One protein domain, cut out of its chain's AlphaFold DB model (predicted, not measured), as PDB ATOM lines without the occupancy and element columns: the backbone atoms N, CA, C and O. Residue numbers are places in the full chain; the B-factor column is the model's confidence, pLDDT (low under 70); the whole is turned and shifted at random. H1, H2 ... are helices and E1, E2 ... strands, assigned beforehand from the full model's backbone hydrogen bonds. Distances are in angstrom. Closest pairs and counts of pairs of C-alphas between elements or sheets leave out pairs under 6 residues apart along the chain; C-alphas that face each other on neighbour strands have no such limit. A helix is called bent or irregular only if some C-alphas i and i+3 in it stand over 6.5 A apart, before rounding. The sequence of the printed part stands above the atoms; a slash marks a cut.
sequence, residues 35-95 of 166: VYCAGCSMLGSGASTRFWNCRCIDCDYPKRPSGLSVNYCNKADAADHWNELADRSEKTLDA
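AT A GLANCE: This is residues 35 to 95 of the 166 residues of the protein "Solute carrier organic anion transporter" of Bifidobacterium sp. WCA-178-WT-4B (UniProt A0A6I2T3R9). A two-stranded hairpin, E1 and E2, packs with the end away from its turn on the first part of one long helix, H1, whose last residues stick out past the body at the opposite end of the whole from that turn. H1 runs roughly the same way as E2, and between these two a wide loop, residues 56 to 74, bulges out on the side of the hairpin away from H1 before it comes back to the residue where H1 begins. The printed part has 61 residues with two named strands and one named helix, in the order E1, E2, H1; the sheet has the order E1 - E2 and is antiparallel, and the class is mixed, helices and strands. The whole is loose, with a radius of gyration of the C-alphas of 13.8 A, and its C-alphas span 50 by 23 by 18 A.

HOW THE PARTS SIT: Strand E1, residues 35 to 42, and strand E2, residues 48 to 55, form a hairpin with a tight link of 5 residues. The two are antiparallel, with 153 degrees between their N-to-C directions. C-alphas 35 and 54 face each other at 4.3 A, and C-alphas 42 and 48 at 4.6 A. N 38 and O 51 are within hydrogen-bond range at 2.8 A, as are N 49 and O 41 at 2.9 A. Helix H1, residues 75 to 94, has 9 pairs of C-alphas within 8 A with E2, the closest being those of Asn 53 and Ala 78, 5.1 A apart. With E1 it has 4 such pairs, the closest being Val 35 and Lys 75 at 6.8 A. Residues 75 to 83 of H1 make the pairs of C-alphas within 10 A of the sheet, 26 with E2 and 9 with E1. In H1 every O i to N i+4 pair is within hydrogen-bond range.

IN THESE COORDINATES: E1 begins at C-alpha 35, (-8.071, 3.716, 3.159), and measures 21.0 A from first to last C-alpha. E2, residues 48 to 55, measures 22.9 A and ends at C-alpha 55, (-7.774, -1.692, -0.843). H1, residues 75 to 94, measures 28.4 A and ends at C-alpha 94, (-0.977, -20.708, 4.489). It is not bent.

THE WHOLE: The outline is a rod, and the two C-alphas farthest apart, those of Ser 45 and Ala 95, are 49.9 A apart. Residues 90 to 95, of which 90 to 94 belong to H1, stand free. The printed part has no cut. The link from E2 to H1, residues 56 to 74, is long, with 19 residues. The mean pLDDT of the printed part is 82.1; residues 43 to 47 and 64 to 70 are under 70.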
ATOM      1  N   VAL A  35      -6.710   3.330   2.770       91.56
ATOM      2  CA  VAL A  35      -8.071   3.716   3.159       91.56
ATOM      3  C   VAL A  35      -8.438   5.001   2.427       91.56
ATOM      4  O   VAL A  35      -7.740   6.010   2.536       91.56
ATOM      5  N   TYR A  36      -9.538   4.978   1.683       88.62
ATOM      6  CA  TYR A  36      -9.964   6.083   0.828       88.62
ATOM      7  C   TYR A  36     -11.471   6.326   0.931       88.62
ATOM      8  O   TYR A  36     -12.244   5.438   1.294       88.62
ATOM      9  N   CYS A  37     -11.893   7.548   0.605       88.19
ATOM     10  CA  CYS A  37     -13.305   7.899   0.493       88.19
ATOM     11  C   CYS A  37     -13.866   7.285  -0.799       88.19
ATOM     12  O   CYS A  37     -13.457   7.666  -1.896       88.19
ATOM     13  N   ALA A  38     -14.770   6.316  -0.675       84.69
ATOM     14  CA  ALA A  38     -15.393   5.611  -1.793       84.69
ATOM     15  C   ALA A  38     -16.624   6.336  -2.357       84.69
ATOM     16  O   ALA A  38     -17.046   6.047  -3.474       84.69
ATOM     17  N   GLY A  39     -17.199   7.275  -1.607       82.56
ATOM     18  CA  GLY A  39     -18.323   8.078  -2.066       82.56
ATOM     19  C   GLY A  39     -18.924   8.920  -0.952       82.56
ATOM     20  O   GLY A  39     -18.512   8.843   0.204       82.56
ATOM     21  N   CYS A  40     -19.926   9.716  -1.303       80.12
ATOM     22  CA  CYS A  40     -20.762  10.406  -0.333       80.12
ATOM     23  C   CYS A  40     -22.238  10.225  -0.690       80.12
ATOM     24  O   CYS A  40     -22.597  10.198  -1.867       80.12
ATOM     25  N   SER A  41     -23.084  10.081   0.327       75.56
ATOM     26  CA  SER A  41     -24.533  10.218   0.178       75.56
ATOM     27  C   SER A  41     -24.942  11.587   0.695       75.56
ATOM     28  O   SER A  41     -24.571  11.969   1.808       75.56
ATOM     29  N   MET A  42     -25.690  12.321  -0.125       70.50
ATOM     30  CA  MET A  42     -26.346  13.556   0.285       70.50
ATOM     31  C   MET A  42     -27.667  13.187   0.952       70.50
ATOM     32  O   MET A  42     -28.562  12.637   0.310       70.50
ATOM     33  N   LEU A  43     -27.801  13.486   2.240       63.62
ATOM     34  CA  LEU A  43     -29.085  13.414   2.921       63.62
ATOM     35  C   LEU A  43     -29.931  14.621   2.496       63.62
ATOM     36  O   LEU A  43     -29.408  15.716   2.280       63.62
ATOM     37  N   GLY A  44     -31.254  14.444   2.410       56.41
ATOM     38  CA  GLY A  44     -32.196  15.505   2.014       56.41
ATOM     39  C   GLY A  44     -32.181  16.755   2.912       56.41
ATOM     40  O   GLY A  44     -32.783  17.762   2.562       56.41
ATOM     41  N   SER A  45     -31.471  16.707   4.042       67.00
ATOM     42  CA  SER A  45     -31.218  17.817   4.966       67.00
ATOM     43  C   SER A  45     -29.987  18.674   4.617       67.00
ATOM     44  O   SER A  45     -29.678  19.602   5.358       67.00
ATOM     45  N   GLY A  46     -29.257  18.371   3.536       60.16
ATOM     46  CA  GLY A  46     -28.007  19.055   3.171       60.16
ATOM     47  C   GLY A  46     -26.755  18.514   3.877       60.16
ATOM     48  O   GLY A  46     -25.646  18.939   3.565       60.16
ATOM     49  N   ALA A  47     -26.909  17.543   4.783       66.25
ATOM     50  CA  ALA A  47     -25.798  16.817   5.390       66.25
ATOM     51  C   ALA A  47     -25.241  15.757   4.423       66.25
ATOM     52  O   ALA A  47     -26.005  15.041   3.775       66.25
ATOM     53  N   SER A  48     -23.914  15.619   4.345       71.44
ATOM     54  CA  SER A  48     -23.260  14.577   3.544       71.44
ATOM     55  C   SER A  48     -22.636  13.507   4.437       71.44
ATOM     56  O   SER A  48     -21.768  13.827   5.251       71.44
ATOM     57  N   THR A  49     -22.991  12.240   4.233       77.38
ATOM     58  CA  THR A  49     -22.292  11.108   4.859       77.38
ATOM     59  C   THR A  49     -21.233  10.597   3.896       77.38
ATOM     60  O   THR A  49     -21.555  10.186   2.780       77.38
ATOM     61  N   ARG A  50     -19.962  10.634   4.310       85.06
ATOM     62  CA  ARG A  50     -18.860  10.026   3.555       85.06
ATOM     63  C   ARG A  50     -18.803   8.535   3.838       85.06
ATOM     64  O   ARG A  50     -19.021   8.104   4.964       85.06
ATOM     65  N   PHE A  51     -18.456   7.777   2.813       87.62
ATOM     66  CA  PHE A  51     -18.208   6.356   2.928       87.62
ATOM     67  C   PHE A  51     -16.750   6.043   2.654       87.62
ATOM     68  O   PHE A  51     -16.166   6.538   1.691       87.62
ATOM     69  N   TRP A  52     -16.187   5.179   3.479       89.81
ATOM     70  CA  TRP A  52     -14.794   4.783   3.454       89.81
ATOM     71  C   TRP A  52     -14.649   3.343   2.995       89.81
ATOM     72  O   TRP A  52     -15.543   2.509   3.156       89.81
ATOM     73  N   ASN A  53     -13.502   3.057   2.399       90.06
ATOM     74  CA  ASN A  53     -13.131   1.719   1.991       90.06
ATOM     75  C   ASN A  53     -11.620   1.521   2.068       90.06
ATOM     76  O   ASN A  53     -10.883   2.500   2.127       90.06
ATOM     77  N   CYS A  54     -11.166   0.271   2.032       90.94
ATOM     78  CA  CYS A  54      -9.755  -0.086   2.050       90.94
ATOM     79  C   CYS A  54      -9.418  -1.052   0.904       90.94
ATOM     80  O   CYS A  54     -10.153  -2.013   0.647       90.94
ATOM     81  N   ARG A  55      -8.321  -0.785   0.182       90.62
ATOM     82  CA  ARG A  55      -7.774  -1.692  -0.843       90.62
ATOM     83  C   ARG A  55      -6.269  -1.517  -1.022       90.62
ATOM     84  O   ARG A  55      -5.738  -0.426  -0.835       90.62
ATOM     85  N   CYS A  56      -5.593  -2.560  -1.483       91.88
ATOM     86  CA  CYS A  56      -4.247  -2.456  -2.027       91.88
ATOM     87  C   CYS A  56      -4.311  -1.940  -3.468       91.88
ATOM     88  O   CYS A  56      -4.916  -2.572  -4.329       91.88
ATOM     89  N   ILE A  57      -3.686  -0.792  -3.729       89.31
ATOM     90  CA  ILE A  57      -3.693  -0.147  -5.051       89.31
ATOM     91  C   ILE A  57      -2.781  -0.895  -6.032       89.31
ATOM     92  O   ILE A  57      -3.080  -0.958  -7.219       89.31
ATOM     93  N   ASP A  58      -1.705  -1.509  -5.539       89.50
ATOM     94  CA  ASP A  58      -0.705  -2.164  -6.383       89.50
ATOM     95  C   ASP A  58      -1.189  -3.451  -7.051       89.50
ATOM     96  O   ASP A  58      -0.779  -3.751  -8.169       89.50
ATOM     97  N   CYS A  59      -2.021  -4.238  -6.367       86.88
ATOM     98  CA  CYS A  59      -2.543  -5.503  -6.894       86.88
ATOM     99  C   CYS A  59      -4.075  -5.530  -7.009       86.88
ATOM    100  O   CYS A  59      -4.648  -6.566  -7.346       86.88
ATOM    101  N   ASP A  60      -4.725  -4.397  -6.725       86.19
ATOM    102  CA  ASP A  60      -6.182  -4.218  -6.713       86.19
ATOM    103  C   ASP A  60      -6.916  -5.230  -5.809       86.19
ATOM    104  O   ASP A  60      -8.051  -5.626  -6.064       86.19
ATOM    105  N   TYR A  61      -6.253  -5.686  -4.738       86.19
ATOM    106  CA  TYR A  61      -6.845  -6.565  -3.733       86.19
ATOM    107  C   TYR A  61      -7.638  -5.755  -2.688       86.19
ATOM    108  O   TYR A  61      -7.111  -4.764  -2.185       86.19
ATOM    109  N   PRO A  62      -8.847  -6.175  -2.275       83.00
ATOM    110  CA  PRO A  62      -9.628  -7.271  -2.844       83.00
ATOM    111  C   PRO A  62     -10.144  -6.942  -4.246       83.00
ATOM    112  O   PRO A  62     -10.761  -5.894  -4.444       83.00
ATOM    113  N   LYS A  63      -9.975  -7.886  -5.187       73.38
ATOM    114  CA  LYS A  63     -10.630  -7.803  -6.497       73.38
ATOM    115  C   LYS A  63     -12.129  -7.895  -6.278       73.38
ATOM    116  O   LYS A  63     -12.627  -8.921  -5.815       73.38
ATOM    117  N   ARG A  64     -12.848  -6.821  -6.583       63.34
ATOM    118  CA  ARG A  64     -14.292  -6.770  -6.360       63.34
ATOM    119  C   ARG A  64     -15.022  -7.339  -7.569       63.34
ATOM    120  O   ARG A  64     -14.750  -6.896  -8.685       63.34
ATOM    121  N   PRO A  65     -15.987  -8.251  -7.375       48.47
ATOM    122  CA  PRO A  65     -17.038  -8.422  -8.361       48.47
ATOM    123  C   PRO A  65     -17.733  -7.067  -8.537       48.47
ATOM    124  O   PRO A  65     -18.025  -6.375  -7.557       48.47
ATOM    125  N   SER A  66     -17.966  -6.666  -9.781       41.69
ATOM    126  CA  SER A  66     -18.713  -5.457 -10.118       41.69
ATOM    127  C   SER A  66     -20.075  -5.464  -9.408       41.69
ATOM    128  O   SER A  66     -20.931  -6.271  -9.761       41.69
ATOM    129  N   GLY A  67     -20.277  -4.597  -8.406       43.44
ATOM    130  CA  GLY A  67     -21.617  -4.304  -7.874       43.44
ATOM    131  C   GLY A  67     -21.779  -4.148  -6.359       43.44
ATOM    132  O   GLY A  67     -22.782  -3.580  -5.947       43.44
ATOM    133  N   LEU A  68     -20.840  -4.593  -5.515       49.72
ATOM    134  CA  LEU A  68     -21.001  -4.503  -4.052       49.72
ATOM    135  C   LEU A  68     -19.698  -4.076  -3.368       49.72
ATOM    136  O   LEU A  68     -18.881  -4.898  -2.956       49.72
ATOM    137  N   SER A  69     -19.485  -2.766  -3.236       60.09
ATOM    138  CA  SER A  69     -18.504  -2.234  -2.291       60.09
ATOM    139  C   SER A  69     -19.155  -2.107  -0.916       60.09
ATOM    140  O   SER A  69     -20.024  -1.253  -0.740       60.09
ATOM    141  N   VAL A  70     -18.734  -2.925   0.056       69.50
ATOM    142  CA  VAL A  70     -19.081  -2.675   1.464       69.50
ATOM    143  C   VAL A  70     -18.399  -1.377   1.859       69.50
ATOM    144  O   VAL A  70     -17.176  -1.286   1.843       69.50
ATOM    145  N   ASN A  71     -19.206  -0.358   2.093       83.19
ATOM    146  CA  ASN A  71     -18.793   1.013   2.316       83.19
ATOM    147  C   ASN A  71     -19.055   1.342   3.785       83.19
ATOM    148  O   ASN A  71     -20.161   1.116   4.270       83.19
ATOM    149  N   TYR A  72     -18.040   1.845   4.479       86.00
ATOM    150  CA  TYR A  72     -18.075   2.057   5.926       86.00
ATOM    151  C   TYR A  72     -18.313   3.521   6.265       86.00
ATOM    152  O   TYR A  72     -17.872   4.405   5.536       86.00
ATOM    153  N   CYS A  73     -18.990   3.796   7.376       85.62
ATOM    154  CA  CYS A  73     -19.304   5.168   7.780       85.62
ATOM    155  C   CYS A  73     -18.080   5.936   8.301       85.62
ATOM    156  O   CYS A  73     -18.069   7.162   8.262       85.62
ATOM    157  N   ASN A  74     -17.034   5.238   8.752       88.25
ATOM    158  CA  ASN A  74     -15.792   5.840   9.227       88.25
ATOM    159  C   ASN A  74     -14.559   5.058   8.725       88.25
ATOM    160  O   ASN A  74     -14.668   3.957   8.179       88.25
ATOM    161  N   LYS A  75     -13.375   5.664   8.875       91.50
ATOM    162  CA  LYS A  75     -12.094   5.074   8.455       91.50
ATOM    163  C   LYS A  75     -11.672   3.878   9.303       91.50
ATOM    164  O   LYS A  75     -11.031   2.981   8.760       91.50
ATOM    165  N   ALA A  76     -11.987   3.893  10.598       91.69
ATOM    166  CA  ALA A  76     -11.590   2.841  11.526       91.69
ATOM    167  C   ALA A  76     -12.237   1.507  11.133       91.69
ATOM    168  O   ALA A  76     -11.518   0.552  10.871       91.69
ATOM    169  N   ASP A  77     -13.551   1.492  10.898       90.88
ATOM    170  CA  ASP A  77     -14.289   0.309  10.445       90.88
ATOM    171  C   ASP A  77     -13.753  -0.233   9.106       90.88
ATOM    172  O   ASP A  77     -13.660  -1.443   8.896       90.88
ATOM    173  N   ALA A  78     -13.378   0.659   8.179       91.31
ATOM    174  CA  ALA A  78     -12.789   0.257   6.902       91.31
ATOM    175  C   ALA A  78     -11.413  -0.408   7.080       91.31
ATOM    176  O   ALA A  78     -11.079  -1.339   6.342       91.31
ATOM    177  N   ALA A  79     -10.617   0.077   8.034       93.19
ATOM    178  CA  ALA A  79      -9.316  -0.483   8.376       93.19
ATOM    179  C   ALA A  79      -9.443  -1.804   9.154       93.19
ATOM    180  O   ALA A  79      -8.765  -2.772   8.809       93.19
ATOM    181  N   ASP A  80     -10.360  -1.894  10.118       93.81
ATOM    182  CA  ASP A  80     -10.652  -3.129  10.852       93.81
ATOM    183  C   ASP A  80     -11.141  -4.229   9.914       93.81
ATOM    184  O   ASP A  80     -10.608  -5.341   9.916       93.81
ATOM    185  N   HIS A  81     -12.077  -3.907   9.019       92.00
ATOM    186  CA  HIS A  81     -12.538  -4.877   8.036       92.00
ATOM    187  C   HIS A  81     -11.417  -5.358   7.111       92.00
ATOM    188  O   HIS A  81     -11.358  -6.538   6.752       92.00
ATOM    189  N   TRP A  82     -10.519  -4.456   6.705       93.31
ATOM    190  CA  TRP A  82      -9.335  -4.854   5.956       93.31
ATOM    191  C   TRP A  82      -8.471  -5.824   6.758       93.31
ATOM    192  O   TRP A  82      -8.067  -6.848   6.214       93.31
ATOM    193  N   ASN A  83      -8.208  -5.532   8.031       95.00
ATOM    194  CA  ASN A  83      -7.382  -6.374   8.889       95.00
ATOM    195  C   ASN A  83      -7.993  -7.778   9.051       95.00
ATOM    196  O   ASN A  83      -7.294  -8.776   8.872       95.00
ATOM    197  N   GLU A  84      -9.307  -7.875   9.266       94.00
ATOM    198  CA  GLU A  84     -10.030  -9.155   9.286       94.00
ATOM    199  C   GLU A  84      -9.963  -9.898   7.944       94.00
ATOM    200  O   GLU A  84      -9.879 -11.131   7.883       94.00
ATOM    201  N   LEU A  85     -10.056  -9.165   6.833       92.38
ATOM    202  CA  LEU A  85      -9.929  -9.734   5.499       92.38
ATOM    203  C   LEU A  85      -8.509 -10.254   5.262       92.38
ATOM    204  O   LEU A  85      -8.367 -11.367   4.750       92.38
ATOM    205  N   ALA A  86      -7.483  -9.490   5.634       93.25
ATOM    206  CA  ALA A  86      -6.082  -9.877   5.535       93.25
ATOM    207  C   ALA A  86      -5.826 -11.167   6.324       93.25
ATOM    208  O   ALA A  86      -5.372 -12.143   5.734       93.25
ATOM    209  N   ASP A  87      -6.286 -11.251   7.574       94.75
ATOM    210  CA  ASP A  87      -6.139 -12.454   8.405       94.75
ATOM    211  C   ASP A  87      -6.798 -13.695   7.794       94.75
ATOM    212  O   ASP A  87      -6.230 -14.788   7.778       94.75
ATOM    213  N   ARG A  88      -8.018 -13.558   7.265       92.62
ATOM    214  CA  ARG A  88      -8.697 -14.673   6.576       92.62
ATOM    215  C   ARG A  88      -7.968 -15.089   5.300       92.62
ATOM    216  O   ARG A  88      -7.996 -16.263   4.921       92.62
ATOM    217  N   SER A  89      -7.347 -14.129   4.631       92.56
ATOM    218  CA  SER A  89      -6.604 -14.344   3.394       92.56
ATOM    219  C   SER A  89      -5.298 -15.072   3.656       92.56
ATOM    220  O   SER A  89      -5.050 -16.081   3.003       92.56
ATOM    221  N   GLU A  90      -4.526 -14.630   4.645       93.44
ATOM    222  CA  GLU A  90      -3.300 -15.291   5.104       93.44
ATOM    223  C   GLU A  90      -3.597 -16.724   5.535       93.44
ATOM    224  O   GLU A  90      -3.040 -17.658   4.970       93.44
ATOM    225  N   LYS A  91      -4.614 -16.935   6.383       93.06
ATOM    226  CA  LYS A  91      -5.067 -18.289   6.757       93.06
ATOM    227  C   LYS A  91      -5.375 -19.169   5.546       93.06
ATOM    228  O   LYS A  91      -5.082 -20.362   5.552       93.06
ATOM    229  N   THR A  92      -5.974 -18.597   4.502       91.06
ATOM    230  CA  THR A  92      -6.240 -19.328   3.258       91.06
ATOM    231  C   THR A  92      -4.935 -19.647   2.529       91.06
ATOM    232  O   THR A  92      -4.739 -20.789   2.121       91.06
ATOM    233  N   LEU A  93      -4.040 -18.670   2.368       90.25
ATOM    234  CA  LEU A  93      -2.757 -18.784   1.662       90.25
ATOM    235  C   LEU A  93      -1.737 -19.680   2.373       90.25
ATOM    236  O   LEU A  93      -0.968 -20.346   1.680       90.25
ATOM    237  N   ASP A  94      -1.837 -19.833   3.687       91.38
ATOM    238  CA  ASP A  94      -0.977 -20.708   4.489       91.38
ATOM    239  C   ASP A  94      -1.522 -22.136   4.613       91.38
ATOM    240  O   ASP A  94      -0.768 -23.075   4.862       91.38
ATOM    241  N   ALA A  95      -2.827 -22.344   4.395       89.88
ATOM    242  CA  ALA A  95      -3.428 -23.675   4.497       89.88
ATOM    243  C   ALA A  95      -2.746 -24.695   3.555       89.88
ATOM    244  O   ALA A  95      -2.511 -24.390   2.383       89.88
TER     245      ALA A  95